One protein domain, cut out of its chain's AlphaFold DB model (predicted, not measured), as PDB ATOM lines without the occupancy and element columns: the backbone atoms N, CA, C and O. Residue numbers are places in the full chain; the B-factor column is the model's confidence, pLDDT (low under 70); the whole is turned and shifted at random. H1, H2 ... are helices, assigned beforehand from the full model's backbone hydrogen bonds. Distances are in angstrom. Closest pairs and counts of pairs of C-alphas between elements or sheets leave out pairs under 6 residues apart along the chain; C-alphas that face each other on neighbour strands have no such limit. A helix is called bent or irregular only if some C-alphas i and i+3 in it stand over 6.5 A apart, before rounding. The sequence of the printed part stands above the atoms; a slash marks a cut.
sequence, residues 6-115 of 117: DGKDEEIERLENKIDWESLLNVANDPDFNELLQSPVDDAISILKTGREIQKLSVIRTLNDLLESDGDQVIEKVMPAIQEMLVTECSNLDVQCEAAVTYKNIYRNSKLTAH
ATOM      1  N   ASP A   6      15.176  70.367   9.606       59.01
ATOM      2  CA  ASP A   6      13.988  69.574   9.205       59.01
ATOM      3  C   ASP A   6      14.002  69.139   7.726       59.01
ATOM      4  O   ASP A   6      13.650  68.013   7.389       59.01
ATOM      5  N   GLY A   7      14.443  70.017   6.816       58.63
ATOM      6  CA  GLY A   7      14.455  69.711   5.381       58.63
ATOM      7  C   GLY A   7      15.526  68.701   4.951       58.63
ATOM      8  O   GLY A   7      15.381  68.087   3.897       58.63
ATOM      9  N   LYS A   8      16.603  68.535   5.732       65.00
ATOM     10  CA  LYS A   8      17.647  67.541   5.442       65.00
ATOM     11  C   LYS A   8      17.233  66.151   5.898       65.00
ATOM     12  O   LYS A   8      17.493  65.193   5.176       65.00
ATOM     13  N   ASP A   9      16.569  66.060   7.045       66.66
ATOM     14  CA  ASP A   9      16.103  64.783   7.583       66.66
ATOM     15  C   ASP A   9      15.029  64.170   6.668       66.66
ATOM     16  O   ASP A   9      15.130  62.999   6.309       66.66
ATOM     17  N   GLU A  10      14.093  64.976   6.145       70.68
ATOM     18  CA  GLU A  10      13.103  64.510   5.156       70.68
ATOM     19  C   GLU A  10      13.736  64.016   3.837       70.68
ATOM     20  O   GLU A  10      13.237  63.075   3.210       70.68
ATOM     21  N   GLU A  11      14.815  64.655   3.369       71.10
ATOM     22  CA  GLU A  11      15.519  64.234   2.149       71.10
ATOM     23  C   GLU A  11      16.263  62.909   2.368       71.10
ATOM     24  O   GLU A  11      16.201  62.025   1.508       71.10
ATOM     25  N   ILE A  12      16.903  62.743   3.531       70.54
ATOM     26  CA  ILE A  12      17.574  61.498   3.928       70.54
ATOM     27  C   ILE A  12      16.552  60.364   4.060       70.54
ATOM     28  O   ILE A  12      16.736  59.326   3.425       70.54
ATOM     29  N   GLU A  13      15.434  60.573   4.762       70.04
ATOM     30  CA  GLU A  13      14.374  59.563   4.893       70.04
ATOM     31  C   GLU A  13      13.803  59.148   3.526       70.04
ATOM     32  O   GLU A  13      13.530  57.971   3.281       70.04
ATOM     33  N   ARG A  14      13.639  60.088   2.584       71.25
ATOM     34  CA  ARG A  14      13.197  59.755   1.217       71.25
ATOM     35  C   ARG A  14      14.218  58.929   0.445       71.25
ATOM     36  O   ARG A  14      13.816  58.089  -0.360       71.25
ATOM     37  N   LEU A  15      15.510  59.193   0.633       69.63
ATOM     38  CA  LEU A  15      16.582  58.438  -0.012       69.63
ATOM     39  C   LEU A  15      16.708  57.033   0.584       69.63
ATOM     40  O   LEU A  15      16.836  56.075  -0.178       69.63
ATOM     41  N   GLU A  16      16.599  56.895   1.907       68.34
ATOM     42  CA  GLU A  16      16.601  55.601   2.598       68.34
ATOM     43  C   GLU A  16      15.414  54.732   2.172       68.34
ATOM     44  O   GLU A  16      15.607  53.574   1.812       68.34
ATOM     45  N   ASN A  17      14.213  55.314   2.070       72.79
ATOM     46  CA  ASN A  17      13.015  54.618   1.582       72.79
ATOM     47  C   ASN A  17      13.087  54.198   0.103       72.79
ATOM     48  O   ASN A  17      12.236  53.444  -0.369       72.79
ATOM     49  N   LYS A  18      14.058  54.710  -0.664       79.21
ATOM     50  CA  LYS A  18      14.226  54.363  -2.080       79.21
ATOM     51  C   LYS A  18      15.098  53.126  -2.281       79.21
ATOM     52  O   LYS A  18      15.033  52.513  -3.347       79.21
ATOM     53  N   ILE A  19      15.924  52.780  -1.295       81.20
ATOM     54  CA  ILE A  19      16.741  51.572  -1.338       81.20
ATOM     55  C   ILE A  19      15.927  50.451  -0.699       81.20
ATOM     56  O   ILE A  19      15.753  50.406   0.515       81.20
ATOM     57  N   ASP A  20      15.439  49.530  -1.528       81.34
ATOM     58  CA  ASP A  20      14.828  48.293  -1.048       81.34
ATOM     59  C   ASP A  20      15.924  47.336  -0.556       81.34
ATOM     60  O   ASP A  20      16.402  46.448  -1.269       81.34
ATOM     61  N   TRP A  21      16.374  47.572   0.677       82.77
ATOM     62  CA  TRP A  21      17.366  46.739   1.349       82.77
ATOM     63  C   TRP A  21      16.908  45.289   1.478       82.77
ATOM     64  O   TRP A  21      17.737  44.384   1.410       82.77
ATOM     65  N   GLU A  22      15.606  45.051   1.628       83.11
ATOM     66  CA  GLU A  22      15.062  43.707   1.770       83.11
ATOM     67  C   GLU A  22      15.147  42.946   0.444       83.11
ATOM     68  O   GLU A  22      15.600  41.804   0.429       83.11
ATOM     69  N   SER A  23      14.850  43.588  -0.692       82.11
ATOM     70  CA  SER A  23      15.107  43.000  -2.011       82.11
ATOM     71  C   SER A  23      16.594  42.740  -2.257       82.11
ATOM     72  O   SER A  23      16.909  41.687  -2.801       82.11
ATOM     73  N   LEU A  24      17.505  43.647  -1.874       79.40
ATOM     74  CA  LEU A  24      18.953  43.444  -2.053       79.40
ATOM     75  C   LEU A  24      19.496  42.302  -1.187       79.40
ATOM     76  O   LEU A  24      20.319  41.522  -1.653       79.40
ATOM     77  N   LEU A  25      19.030  42.170   0.056       77.69
ATOM     78  CA  LEU A  25      19.406  41.055   0.929       77.69
ATOM     79  C   LEU A  25      18.775  39.739   0.467       77.69
ATOM     80  O   LEU A  25      19.400  38.688   0.580       77.69
ATOM     81  N   ASN A  26      17.581  39.788  -0.127       79.57
ATOM     82  CA  ASN A  26      16.951  38.626  -0.744       79.57
ATOM     83  C   ASN A  26      17.636  38.178  -2.041       79.57
ATOM     84  O   ASN A  26      17.424  37.035  -2.436       79.57
ATOM     85  N   VAL A  27      18.502  38.992  -2.663       71.45
ATOM     86  CA  VAL A  27      19.401  38.509  -3.733       71.45
ATOM     87  C   VAL A  27      20.327  37.408  -3.204       71.45
ATOM     88  O   VAL A  27      20.699  36.526  -3.961       71.45
ATOM     89  N   ALA A  28      20.619  37.348  -1.899       66.15
ATOM     90  CA  ALA A  28      21.314  36.193  -1.321       66.15
ATOM     91  C   ALA A  28      20.501  34.883  -1.408       66.15
ATOM     92  O   ALA A  28      21.068  33.800  -1.327       66.15
ATOM     93  N   ASN A  29      19.180  34.957  -1.590       70.50
ATOM     94  CA  ASN A  29      18.331  33.793  -1.866       70.50
ATOM     95  C   ASN A  29      18.210  33.494  -3.370       70.50
ATOM     96  O   ASN A  29      17.551  32.521  -3.740       70.50
ATOM     97  N   ASP A  30      18.815  34.311  -4.235       74.67
ATOM     98  CA  ASP A  30      18.878  34.042  -5.666       74.67
ATOM     99  C   ASP A  30      19.773  32.810  -5.898       74.67
ATOM    100  O   ASP A  30      20.909  32.782  -5.411       74.67
ATOM    101  N   PRO A  31      19.292  31.757  -6.582       74.81
ATOM    102  CA  PRO A  31      20.106  30.584  -6.890       74.81
ATOM    103  C   PRO A  31      21.378  30.933  -7.675       74.81
ATOM    104  O   PRO A  31      22.420  30.340  -7.398       74.81
ATOM    105  N   ASP A  32      21.321  31.919  -8.575       74.26
ATOM    106  CA  ASP A  32      22.469  32.328  -9.390       74.26
ATOM    107  C   ASP A  32      23.510  33.067  -8.530       74.26
ATOM    108  O   ASP A  32      24.719  32.911  -8.705       74.26
ATOM    109  N   PHE A  33      23.059  33.855  -7.546       71.61
ATOM    110  CA  PHE A  33      23.959  34.515  -6.596       71.61
ATOM    111  C   PHE A  33      24.512  33.542  -5.552       71.61
ATOM    112  O   PHE A  33      25.653  33.683  -5.123       71.61
ATOM    113  N   ASN A  34      23.737  32.531  -5.158       71.98
ATOM    114  CA  ASN A  34      24.226  31.470  -4.284       71.98
ATOM    115  C   ASN A  34      25.354  30.671  -4.933       71.98
ATOM    116  O   ASN A  34      26.297  30.337  -4.229       71.98
ATOM    117  N   GLU A  35      25.297  30.412  -6.244       69.64
ATOM    118  CA  GLU A  35      26.423  29.834  -6.992       69.64
ATOM    119  C   GLU A  35      27.664  30.739  -6.909       69.64
ATOM    120  O   GLU A  35      28.756  30.262  -6.634       69.64
ATOM    121  N   LEU A  36      27.503  32.063  -7.021       71.75
ATOM    122  CA  LEU A  36      28.617  33.008  -6.855       71.75
ATOM    123  C   LEU A  36      29.205  33.019  -5.430       71.75
ATOM    124  O   LEU A  36      30.383  33.329  -5.249       71.75
ATOM    125  N   LEU A  37      28.385  32.731  -4.418       74.86
ATOM    126  CA  LEU A  37      28.803  32.652  -3.019       74.86
ATOM    127  C   LEU A  37      29.335  31.271  -2.617       74.86
ATOM    128  O   LEU A  37      29.788  31.121  -1.476       74.86
ATOM    129  N   GLN A  38      29.259  30.263  -3.490       77.64
ATOM    130  CA  GLN A  38      29.791  28.947  -3.169       77.64
ATOM    131  C   GLN A  38      31.302  29.035  -2.945       77.64
ATOM    132  O   GLN A  38      32.034  29.789  -3.587       77.64
ATOM    133  N   SER A  39      31.772  28.287  -1.947       89.23
ATOM    134  CA  SER A  39      33.202  28.172  -1.706       89.23
ATOM    135  C   SER A  39      33.855  27.523  -2.931       89.23
ATOM    136  O   SER A  39      33.318  26.523  -3.416       89.23
ATOM    137  N   PRO A  40      35.047  27.970  -3.370       92.58
ATOM    138  CA  PRO A  40      35.791  27.315  -4.450       92.58
ATOM    139  C   PRO A  40      35.968  25.800  -4.240       92.58
ATOM    140  O   PRO A  40      36.012  25.018  -5.191       92.58
ATOM    141  N   VAL A  41      36.037  25.369  -2.976       95.60
ATOM    142  CA  VAL A  41      36.084  23.955  -2.580       95.60
ATOM    143  C   VAL A  41      34.764  23.235  -2.876       95.60
ATOM    144  O   VAL A  41      34.781  22.120  -3.399       95.60
ATOM    145  N   ASP A  42      33.628  23.850  -2.553       94.57
ATOM    146  CA  ASP A  42      32.304  23.260  -2.770       94.57
ATOM    147  C   ASP A  42      31.965  23.206  -4.267       94.57
ATOM    148  O   ASP A  42      31.470  22.178  -4.744       94.57
ATOM    149  N   ASP A  43      32.347  24.237  -5.025       94.63
ATOM    150  CA  ASP A  43      32.262  24.269  -6.489       94.63
ATOM    151  C   ASP A  43      33.050  23.125  -7.120       94.63
ATOM    152  O   ASP A  43      32.529  22.361  -7.940       94.63
ATOM    153  N   ALA A  44      34.308  22.957  -6.700       97.22
ATOM    154  CA  ALA A  44      35.161  21.881  -7.182       97.22
ATOM    155  C   ALA A  44      34.523  20.509  -6.916       97.22
ATOM    156  O   ALA A  44      34.480  19.661  -7.810       97.22
ATOM    157  N   ILE A  45      33.967  20.288  -5.721       97.33
ATOM    158  CA  ILE A  45      33.286  19.034  -5.367       97.33
ATOM    159  C   ILE A  45      32.032  18.821  -6.225       97.33
ATOM    160  O   ILE A  45      31.802  17.707  -6.708       97.33
ATOM    161  N   SER A  46      31.227  19.864  -6.433       95.74
ATOM    162  CA  SER A  46      30.024  19.817  -7.272       95.74
ATOM    163  C   SER A  46      30.364  19.425  -8.715       95.74
ATOM    164  O   SER A  46      29.773  18.493  -9.281       95.74
ATOM    165  N   ILE A  47      31.403  20.051  -9.279       97.16
ATOM    166  CA  ILE A  47      31.918  19.766 -10.620       97.16
ATOM    167  C   ILE A  47      32.461  18.337 -10.722       97.16
ATOM    168  O   ILE A  47      32.173  17.642 -11.695       97.16
ATOM    169  N   LEU A  48      33.223  17.858  -9.737       97.89
ATOM    170  CA  LEU A  48      33.777  16.499  -9.768       97.89
ATOM    171  C   LEU A  48      32.682  15.424  -9.768       97.89
ATOM    172  O   LEU A  48      32.830  14.398 -10.437       97.89
ATOM    173  N   LYS A  49      31.567  15.678  -9.070       96.24
ATOM    174  CA  LYS A  49      30.435  14.748  -8.959       96.24
ATOM    175  C   LYS A  49      29.494  14.777 -10.162       96.24
ATOM    176  O   LYS A  49      28.989  13.728 -10.554       96.24
ATOM    177  N   THR A  50      29.229  15.954 -10.727       95.50
ATOM    178  CA  THR A  50      28.137  16.144 -11.709       95.50
ATOM    179  C   THR A  50      28.561  16.810 -13.015       95.50
ATOM    180  O   THR A  50      27.824  16.769 -14.001       95.50
ATOM    181  N   GLY A  51      29.748  17.413 -13.040       95.45
ATOM    182  CA  GLY A  51      30.258  18.171 -14.171       95.45
ATOM    183  C   GLY A  51      30.642  17.300 -15.364       95.45
ATOM    184  O   GLY A  51      30.880  16.095 -15.266       95.45
ATOM    185  N   ARG A  52      30.735  17.943 -16.528       96.56
ATOM    186  CA  ARG A  52      31.248  17.326 -17.757       96.56
ATOM    187  C   ARG A  52      32.762  17.154 -17.676       96.56
ATOM    188  O   ARG A  52      33.434  17.859 -16.928       96.56
ATOM    189  N   GLU A  53      33.306  16.289 -18.525       96.68
ATOM    190  CA  GLU A  53      34.747  16.012 -18.611       96.68
ATOM    191  C   GLU A  53      35.615  17.282 -18.624       96.68
ATOM    192  O   GLU A  53      36.541  17.400 -17.830       96.68
ATOM    193  N   ILE A  54      35.271  18.278 -19.450       97.34
ATOM    194  CA  ILE A  54      36.014  19.548 -19.539       97.34
ATOM    195  C   ILE A  54      36.050  20.286 -18.189       97.34
ATOM    196  O   ILE A  54      37.076  20.859 -17.827       97.34
ATOM    197  N   GLN A  55      34.953  20.258 -17.430       97.76
ATOM    198  CA  GLN A  55      34.881  20.905 -16.118       97.76
ATOM    199  C   GLN A  55      35.714  20.128 -15.089       97.76
ATOM    200  O   GLN A  55      36.486  20.732 -14.349       97.76
ATOM    201  N   LYS A  56      35.647  18.788 -15.100       98.00
ATOM    202  CA  LYS A  56      36.494  17.929 -14.252       98.00
ATOM    203  C   LYS A  56      37.985  18.152 -14.531       98.00
ATOM    204  O   LYS A  56      38.769  18.310 -13.600       98.00
ATOM    205  N   LEU A  57      38.368  18.237 -15.807       98.23
ATOM    206  CA  LEU A  57      39.732  18.571 -16.226       98.23
ATOM    207  C   LEU A  57      40.158  19.955 -15.726       98.23
ATOM    208  O   LEU A  57      41.297  20.122 -15.299       98.23
ATOM    209  N   SER A  58      39.253  20.937 -15.750       98.00
ATOM    210  CA  SER A  58      39.518  22.276 -15.212       98.00
ATOM    211  C   SER A  58      39.860  22.227 -13.722       98.00
ATOM    212  O   SER A  58      40.865  22.810 -13.313       98.00
ATOM    213  N   VAL A  59      39.084  21.483 -12.925       98.12
ATOM    214  CA  VAL A  59      39.352  21.292 -11.488       98.12
ATOM    215  C   VAL A  59      40.708  20.620 -11.267       98.12
ATOM    216  O   VAL A  59      41.501  21.087 -10.458       98.12
ATOM    217  N   ILE A  60      41.031  19.567 -12.027       98.16
ATOM    218  CA  ILE A  60      42.328  18.883 -11.897       98.16
ATOM    219  C   ILE A  60      43.497  19.819 -12.242       98.16
ATOM    220  O   ILE A  60      44.517  19.812 -11.555       98.16
ATOM    221  N   ARG A  61      43.380  20.631 -13.296       97.24
ATOM    222  CA  ARG A  61      44.447  21.552 -13.731       97.24
ATOM    223  C   ARG A  61      44.713  22.669 -12.726       97.24
ATOM    224  O   ARG A  61      45.861  23.071 -12.554       97.24
ATOM    225  N   THR A  62      43.662  23.136 -12.062       96.23
ATOM    226  CA  THR A  62      43.699  24.241 -11.090       96.23
ATOM    227  C   THR A  62      43.849  23.769  -9.643       96.23
ATOM    228  O   THR A  62      43.883  24.583  -8.727       96.23
ATOM    229  N   LEU A  63      44.023  22.461  -9.411       96.66
ATOM    230  CA  LEU A  63      44.164  21.896  -8.065       96.66
ATOM    231  C   LEU A  63      45.346  22.492  -7.282       96.66
ATOM    232  O   LEU A  63      45.262  22.613  -6.066       96.66
ATOM    233  N   ASN A  64      46.437  22.859  -7.963       93.76
ATOM    234  CA  ASN A  64      47.569  23.525  -7.310       93.76
ATOM    235  C   ASN A  64      47.150  24.883  -6.740       93.76
ATOM    236  O   ASN A  64      47.429  25.153  -5.580       93.76
ATOM    237  N   ASP A  65      46.441  25.688  -7.533       94.51
ATOM    238  CA  ASP A  65      45.975  27.015  -7.122       94.51
ATOM    239  C   ASP A  65      44.980  26.895  -5.962       94.51
ATOM    240  O   ASP A  65      45.064  27.643  -4.991       94.51
ATOM    241  N   LEU A  66      44.094  25.893  -6.022       94.69
ATOM    242  CA  LEU A  66      43.140  25.613  -4.953       94.69
ATOM    243  C   LEU A  66      43.848  25.176  -3.658       94.69
ATOM    244  O   LEU A  66      43.481  25.615  -2.573       94.69
ATOM    245  N   LEU A  67      44.895  24.344  -3.747       93.45
ATOM    246  CA  LEU A  67      45.723  23.984  -2.588       93.45
ATOM    247  C   LEU A  67      46.441  25.203  -1.994       93.45
ATOM    248  O   LEU A  67      46.589  25.270  -0.777       93.45
ATOM    249  N   GLU A  68      46.879  26.156  -2.820       91.89
ATOM    250  CA  GLU A  68      47.504  27.393  -2.338       91.89
ATOM    251  C   GLU A  68      46.510  28.310  -1.607       91.89
ATOM    252  O   GLU A  68      46.913  28.989  -0.660       91.89
ATOM    253  N   SER A  69      45.232  28.330  -2.007       91.71
ATOM    254  CA  SER A  69      44.203  29.170  -1.380       91.71
ATOM    255  C   SER A  69      43.542  28.534  -0.154       91.71
ATOM    256  O   SER A  69      43.385  29.203   0.867       91.71
ATOM    257  N   ASP A  70      43.169  27.254  -0.240       91.64
ATOM    258  CA  ASP A  70      42.274  26.586   0.716       91.64
ATOM    259  C   ASP A  70      42.907  25.374   1.427       91.64
ATOM    260  O   ASP A  70      42.267  24.776   2.298       91.64
ATOM    261  N   GLY A  71      44.156  25.024   1.087       89.70
ATOM    262  CA  GLY A  71      45.020  24.081   1.811       89.70
ATOM    263  C   GLY A  71      44.308  22.832   2.333       89.70
ATOM    264  O   GLY A  71      43.912  21.953   1.565       89.70
ATOM    265  N   ASP A  72      44.137  22.767   3.654       90.92
ATOM    266  CA  ASP A  72      43.587  21.618   4.382       90.92
ATOM    267  C   ASP A  72      42.209  21.185   3.859       90.92
ATOM    268  O   ASP A  72      41.955  19.992   3.702       90.92
ATOM    269  N   GLN A  73      41.330  22.126   3.489       93.28
ATOM    270  CA  GLN A  73      40.003  21.773   2.967       93.28
ATOM    271  C   GLN A  73      40.081  21.024   1.635       93.28
ATOM    272  O   GLN A  73      39.271  20.137   1.356       93.28
ATOM    273  N   VAL A  74      41.064  21.365   0.807       95.34
ATOM    274  CA  VAL A  74      41.291  20.718  -0.487       95.34
ATOM    275  C   VAL A  74      41.796  19.301  -0.281       95.34
ATOM    276  O   VAL A  74      41.348  18.381  -0.965       95.34
ATOM    277  N   ILE A  75      42.673  19.107   0.699       93.11
ATOM    278  CA  ILE A  75      43.220  17.796   1.047       93.11
ATOM    279  C   ILE A  75      42.145  16.896   1.645       93.11
ATOM    280  O   ILE A  75      42.041  15.733   1.264       93.11
ATOM    281  N   GLU A  76      41.318  17.426   2.541       94.45
ATOM    282  CA  GLU A  76      40.285  16.648   3.222       94.45
ATOM    283  C   GLU A  76      39.085  16.323   2.328       94.45
ATOM    284  O   GLU A  76      38.450  15.284   2.515       94.45
ATOM    285  N   LYS A  77      38.747  17.196   1.369       96.60
ATOM    286  CA  LYS A  77      37.494  17.080   0.606       96.60
ATOM    287  C   LYS A  77      37.700  16.896  -0.895       96.60
ATOM    288  O   LYS A  77      37.106  15.995  -1.488       96.60
ATOM    289  N   VAL A  78      38.529  17.728  -1.524       97.51
ATOM    290  CA  VAL A  78      38.670  17.757  -2.991       97.51
ATOM    291  C   VAL A  78      39.543  16.608  -3.484       97.51
ATOM    292  O   VAL A  78      39.159  15.917  -4.423       97.51
ATOM    293  N   MET A  79      40.688  16.348  -2.848       96.38
ATOM    294  CA  MET A  79      41.579  15.254  -3.251       96.38
ATOM    295  C   MET A  79      40.885  13.880  -3.181       96.38
ATOM    296  O   MET A  79      40.953  13.149  -4.174       96.38
ATOM    297  N   PRO A  80      40.150  13.523  -2.106       97.14
ATOM    298  CA  PRO A  80      39.350  12.301  -2.082       97.14
ATOM    299  C   PRO A  80      38.278  12.266  -3.174       97.14
ATOM    300  O   PRO A  80      38.111  11.236  -3.824       97.14
ATOM    301  N   ALA A  81      37.603  13.389  -3.441       98.03
ATOM    302  CA  ALA A  81      36.610  13.468  -4.510       98.03
ATOM    303  C   ALA A  81      37.235  13.247  -5.901       98.03
ATOM    304  O   ALA A  81      36.639  12.575  -6.743       98.03
ATOM    305  N   ILE A  82      38.452  13.748  -6.143       98.17
ATOM    306  CA  ILE A  82      39.209  13.453  -7.368       98.17
ATOM    307  C   ILE A  82      39.527  11.960  -7.437       98.17
ATOM    308  O   ILE A  82      39.324  11.351  -8.482       98.17
ATOM    309  N   GLN A  83      40.007  11.356  -6.349       97.15
ATOM    310  CA  GLN A  83      40.329   9.924  -6.320       97.15
ATOM    311  C   GLN A  83      39.099   9.052  -6.607       97.15
ATOM    312  O   GLN A  83      39.184   8.133  -7.419       97.15
ATOM    313  N   GLU A  84      37.946   9.363  -6.013       97.81
ATOM    314  CA  GLU A  84      36.675   8.677  -6.282       97.81
ATOM    315  C   GLU A  84      36.232   8.850  -7.744       97.81
ATOM    316  O   GLU A  84      35.875   7.881  -8.424       97.81
ATOM    317  N   MET A  85      36.314  10.077  -8.261       97.45
ATOM    318  CA  MET A  85      35.996  10.385  -9.654       97.45
ATOM    319  C   MET A  85      36.905   9.608 -10.617       97.45
ATOM    320  O   MET A  85      36.407   9.036 -11.585       97.45
ATOM    321  N   LEU A  86      38.203   9.482 -10.323       97.96
ATOM    322  CA  LEU A  86      39.156   8.710 -11.131       97.96
ATOM    323  C   LEU A  86      38.868   7.206 -11.145       97.96
ATOM    324  O   LEU A  86      39.180   6.546 -12.135       97.96
ATOM    325  N   VAL A  87      38.270   6.651 -10.086       97.43
ATOM    326  CA  VAL A  87      37.811   5.251 -10.092       97.43
ATOM    327  C   VAL A  87      36.658   5.071 -11.081       97.43
ATOM    328  O   VAL A  87      36.603   4.068 -11.791       97.43
ATOM    329  N   THR A  88      35.761   6.055 -11.156       95.52
ATOM    330  CA  THR A  88      34.605   6.034 -12.064       95.52
ATOM    331  C   THR A  88      35.023   6.305 -13.514       95.52
ATOM    332  O   THR A  88      34.565   5.631 -14.431       95.52
ATOM    333  N   GLU A  89      35.946   7.242 -13.726       94.89
ATOM    334  CA  GLU A  89      36.493   7.641 -15.029       94.89
ATOM    335  C   GLU A  89      37.747   6.817 -15.402       94.89
ATOM    336  O   GLU A  89      38.691   7.323 -16.013       94.89
ATOM    337  N   CYS A  90      37.805   5.537 -15.020       95.25
ATOM    338  CA  CYS A  90      39.009   4.705 -15.170       95.25
ATOM    339  C   CYS A  90      39.430   4.470 -16.632       95.25
ATOM    340  O   CYS A  90      40.609   4.253 -16.909       95.25
ATOM    341  N   SER A  91      38.487   4.542 -17.575       96.85
ATOM    342  CA  SER A  91      38.747   4.445 -19.016       96.85
ATOM    343  C   SER A  91      38.995   5.796 -19.695       96.85
ATOM    344  O   SER A  91      39.293   5.821 -20.889       96.85
ATOM    345  N   ASN A  92      38.843   6.914 -18.978       97.10
ATOM    346  CA  ASN A  92      39.028   8.248 -19.537       97.10
ATOM    347  C   ASN A  92      40.513   8.634 -19.503       97.10
ATOM    348  O   ASN A  92      41.017   9.146 -18.505       97.10
ATOM    349  N   LEU A  93      41.225   8.366 -20.600       97.31
ATOM    350  CA  LEU A  93      42.669   8.588 -20.680       97.31
ATOM    351  C   LEU A  93      43.065  10.041 -20.384       97.31
ATOM    352  O   LEU A  93      44.045  10.258 -19.673       97.31
ATOM    353  N   ASP A  94      42.305  11.016 -20.883       97.66
ATOM    354  CA  ASP A  94      42.626  12.436 -20.726       97.66
ATOM    355  C   ASP A  94      42.554  12.854 -19.253       97.66
ATOM    356  O   ASP A  94      43.496  13.448 -18.723       97.66
ATOM    357  N   VAL A  95      41.486  12.457 -18.556       97.85
ATOM    358  CA  VAL A  95      41.313  12.713 -17.118       97.85
ATOM    359  C   VAL A  95      42.393  12.011 -16.289       97.85
ATOM    360  O   VAL A  95      42.971  12.622 -15.387       97.85
ATOM    361  N   GLN A  96      42.714  10.752 -16.607       98.10
ATOM    362  CA  GLN A  96      43.743   9.984 -15.893       98.10
ATOM    363  C   GLN A  96      45.142  10.591 -16.069       98.10
ATOM    364  O   GLN A  96      45.889  10.738 -15.097       98.10
ATOM    365  N   CYS A  97      45.509  10.963 -17.298       97.99
ATOM    366  CA  CYS A  97      46.800  11.578 -17.595       97.99
ATOM    367  C   CYS A  97      46.944  12.943 -16.926       97.99
ATOM    368  O   CYS A  97      47.988  13.216 -16.329       97.99
ATOM    369  N   GLU A  98      45.905  13.777 -16.990       97.94
ATOM    370  CA  GLU A  98      45.907  15.088 -16.346       97.94
ATOM    371  C   GLU A  98      46.072  14.944 -14.828       97.94
ATOM    372  O   GLU A  98      46.962  15.561 -14.243       97.94
ATOM    373  N   ALA A  99      45.311  14.048 -14.190       98.04
ATOM    374  CA  ALA A  99      45.435  13.811 -12.755       98.04
ATOM    375  C   ALA A  99      46.837  13.325 -12.368       98.04
ATOM    376  O   ALA A  99      47.423  13.831 -11.409       98.04
ATOM    377  N   ALA A 100      47.418  12.393 -13.127       97.34
ATOM    378  CA  ALA A 100      48.770  11.904 -12.872       97.34
ATOM    379  C   ALA A 100      49.828  13.019 -12.970       97.34
ATOM    380  O   ALA A 100      50.746  13.078 -12.145       97.34
ATOM    381  N   VAL A 101      49.709  13.914 -13.957       97.19
ATOM    382  CA  VAL A 101      50.609  15.068 -14.113       97.19
ATOM    383  C   VAL A 101      50.429  16.054 -12.960       97.19
ATOM    384  O   VAL A 101      51.427  16.455 -12.357       97.19
ATOM    385  N   THR A 102      49.189  16.389 -12.598       96.60
ATOM    386  CA  THR A 102      48.892  17.286 -11.476       96.60
ATOM    387  C   THR A 102      49.434  16.737 -10.159       96.60
ATOM    388  O   THR A 102      50.198  17.431  -9.491       96.60
ATOM    389  N   TYR A 103      49.144  15.481  -9.801       95.60
ATOM    390  CA  TYR A 103      49.653  14.884  -8.559       95.60
ATOM    391  C   TYR A 103      51.182  14.844  -8.513       95.60
ATOM    392  O   TYR A 103      51.790  15.125  -7.480       95.60
ATOM    393  N   LYS A 104      51.828  14.552  -9.645       94.77
ATOM    394  CA  LYS A 104      53.288  14.600  -9.754       94.77
ATOM    395  C   LYS A 104      53.836  16.012  -9.529       94.77
ATOM    396  O   LYS A 104      54.909  16.145  -8.939       94.77
ATOM    397  N   ASN A 105      53.145  17.045 -10.006       92.20
ATOM    398  CA  ASN A 105      53.545  18.437  -9.804       92.20
ATOM    399  C   ASN A 105      53.377  18.861  -8.341       92.20
ATOM    400  O   ASN A 105      54.317  19.430  -7.784       92.20
ATOM    401  N   ILE A 106      52.263  18.488  -7.701       91.59
ATOM    402  CA  ILE A 106      52.024  18.704  -6.264       91.59
ATOM    403  C   ILE A 106      53.135  18.050  -5.443       91.59
ATOM    404  O   ILE A 106      53.794  18.723  -4.659       91.59
ATOM    405  N   TYR A 107      53.424  16.768  -5.692       89.55
ATOM    406  CA  TYR A 107      54.464  16.022  -4.978       89.55
ATOM    407  C   TYR A 107      55.867  16.644  -5.108       89.55
ATOM    408  O   TYR A 107      56.708  16.514  -4.224       89.55
ATOM    409  N   ARG A 108      56.154  17.315  -6.228       88.87
ATOM    410  CA  ARG A 108      57.444  17.986  -6.460       88.87
ATOM    411  C   ARG A 108      57.527  19.373  -5.833       88.87
ATOM    412  O   ARG A 108      58.628  19.914  -5.735       88.87
ATOM    413  N   ASN A 109      56.399  19.959  -5.448       86.68
ATOM    414  CA  ASN A 109      56.349  21.284  -4.860       86.68
ATOM    415  C   ASN A 109      56.387  21.170  -3.334       86.68
ATOM    416  O   ASN A 109      55.370  20.909  -2.700       86.68
ATOM    417  N   SER A 110      57.558  21.423  -2.741       83.26
ATOM    418  CA  SER A 110      57.761  21.314  -1.291       83.26
ATOM    419  C   SER A 110      56.826  22.196  -0.458       83.26
ATOM    420  O   SER A 110      56.564  21.876   0.699       83.26
ATOM    421  N   LYS A 111      56.319  23.299  -1.029       83.45
ATOM    422  CA  LYS A 111      55.332  24.163  -0.371       83.45
ATOM    423  C   LYS A 111      53.965  23.491  -0.296       83.45
ATOM    424  O   LYS A 111      53.328  23.552   0.741       83.45
ATOM    425  N   LEU A 112      53.550  22.815  -1.369       77.55
ATOM    426  CA  LEU A 112      52.267  22.109  -1.424       77.55
ATOM    427  C   LEU A 112      52.315  20.802  -0.637       77.55
ATOM    428  O   LEU A 112      51.375  20.487   0.083       77.55
ATOM    429  N   THR A 113      53.429  20.068  -0.695       78.13
ATOM    430  CA  THR A 113      53.593  18.855   0.118       78.13
ATOM    431  C   THR A 113      53.651  19.145   1.610       78.13
ATOM    432  O   THR A 113      53.419  18.234   2.385       78.13
ATOM    433  N   ALA A 114      53.948  20.378   2.040       78.97
ATOM    434  CA  ALA A 114      53.858  20.733   3.455       78.97
ATOM    435  C   ALA A 114      52.422  20.621   3.999       78.97
ATOM    436  O   ALA A 114      52.249  20.431   5.198       78.97
ATOM    437  N   HIS A 115      51.415  20.719   3.124       65.54
ATOM    438  CA  HIS A 115      50.017  20.508   3.482       65.54
ATOM    439  C   HIS A 115      49.625  19.022   3.464       65.54
ATOM    440  O   HIS A 115      48.691  18.632   4.155       65.54
TER     441      HIS A 115
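AT A GLANCE: This is residues 6 to 115 of the 117 residues of an uncharacterized protein of Wuchereria bancrofti (UniProt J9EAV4). A compact head of helices has a thin arm sticking out of it: H4, H5 and H6 make an up-and-down bundle with their centres in a triangle, H7 packs alongside H5, and the short H8 follows at the end of H7. The arm runs out through H3 and H2 to H1, and residues 6 to 27 and 29 to 34 stand free. The printed part has 110 residues with eight named helices, H1 to H8 in order, and no named strand; the class is all helix. The whole is extended, with a radius of gyration of the C-alphas of 21.6 A and spans of 72 by 30 by 19 A, the arm making much of the length.

HOW THE PARTS SIT: Start at H1, residues 6 to 16, which touches no helix. H2, residues 21 to 29, is close to but not clearly touching H3, residues 31 to 36: their closest C-alphas, of Ala 28 and Asn 34, are 6.3 A apart, and their lines are about perpendicular at 83 degrees. H3 and H4, residues 40 to 50, are only just apart, at 8.1 A. Next look at the hairpin of H4 and H5, residues 53 to 70: they touch, closest at the C-alphas of Leu 48 and Lys 56, 5.4 A, at a shallow tilt of 23 degrees, opposite ways. H5 is the hub, touching four helices. With residues 60 to 67 alone it touches H6, residues 72 to 88, in a second hairpin, closest at the C-alphas of Leu 67 and Val 74, 5.9 A, at a shallow tilt of 20 degrees, opposite ways. H6 touches H4 at a shallow tilt of 12 degrees, the same way; the C-alphas of Ile 45 and Val 78 come closest, 6.0 A. H7, residues 93 to 108, touches H5 at a shallow tilt of 13 degrees, the same way, closest at the C-alphas of Ile 60 and Ala 99, 6.0 A. H8, residues 110 to 113, only just touches H5, with 3 pairs of C-alphas within 8 A, closest at Leu 67 and Leu 112, 6.9 A; it touches H7 only at the corner, and only just, with 3 such pairs, closest at the C-alphas of Tyr 107 and Thr 113, 5.9 A. Every O i to N i+4 pair is within hydrogen-bond range in H3, H4 and H7, against 6 of 7 in H1, 3 of 5 in H2, 12 of 14 in H5 and 11 of 13 in H6; H8 is too short for one.

IN THESE COORDINATES: Find C-alpha 6 at (13.988, 69.574, 9.205), where H1 begins its 15.7 A; H2 spans 13.4 A, H3 8.8 A and H4 15.4 A. H5 spans 23.3 A and is irregular, C-alphas 61 and 64 being 7.4 A apart, with a kink of 60 degrees near residue 64. H6 spans 24.4 A and is only just irregular, C-alphas 76 and 79 being 6.7 A apart. H7 runs 22.6 A to C-alpha 108 at (57.444, 17.986, -6.460), and H8 spans 5.0 A.

THE WHOLE: The two farthest C-alphas, of Asp 6 and Ser 91, are 75.2 A apart. The printed part has no cut, and the seven links are tight. Mean pLDDT of the printed part is 87.8; residues 6 to 9, 15 to 16, 28, 35 and 115 are under 70.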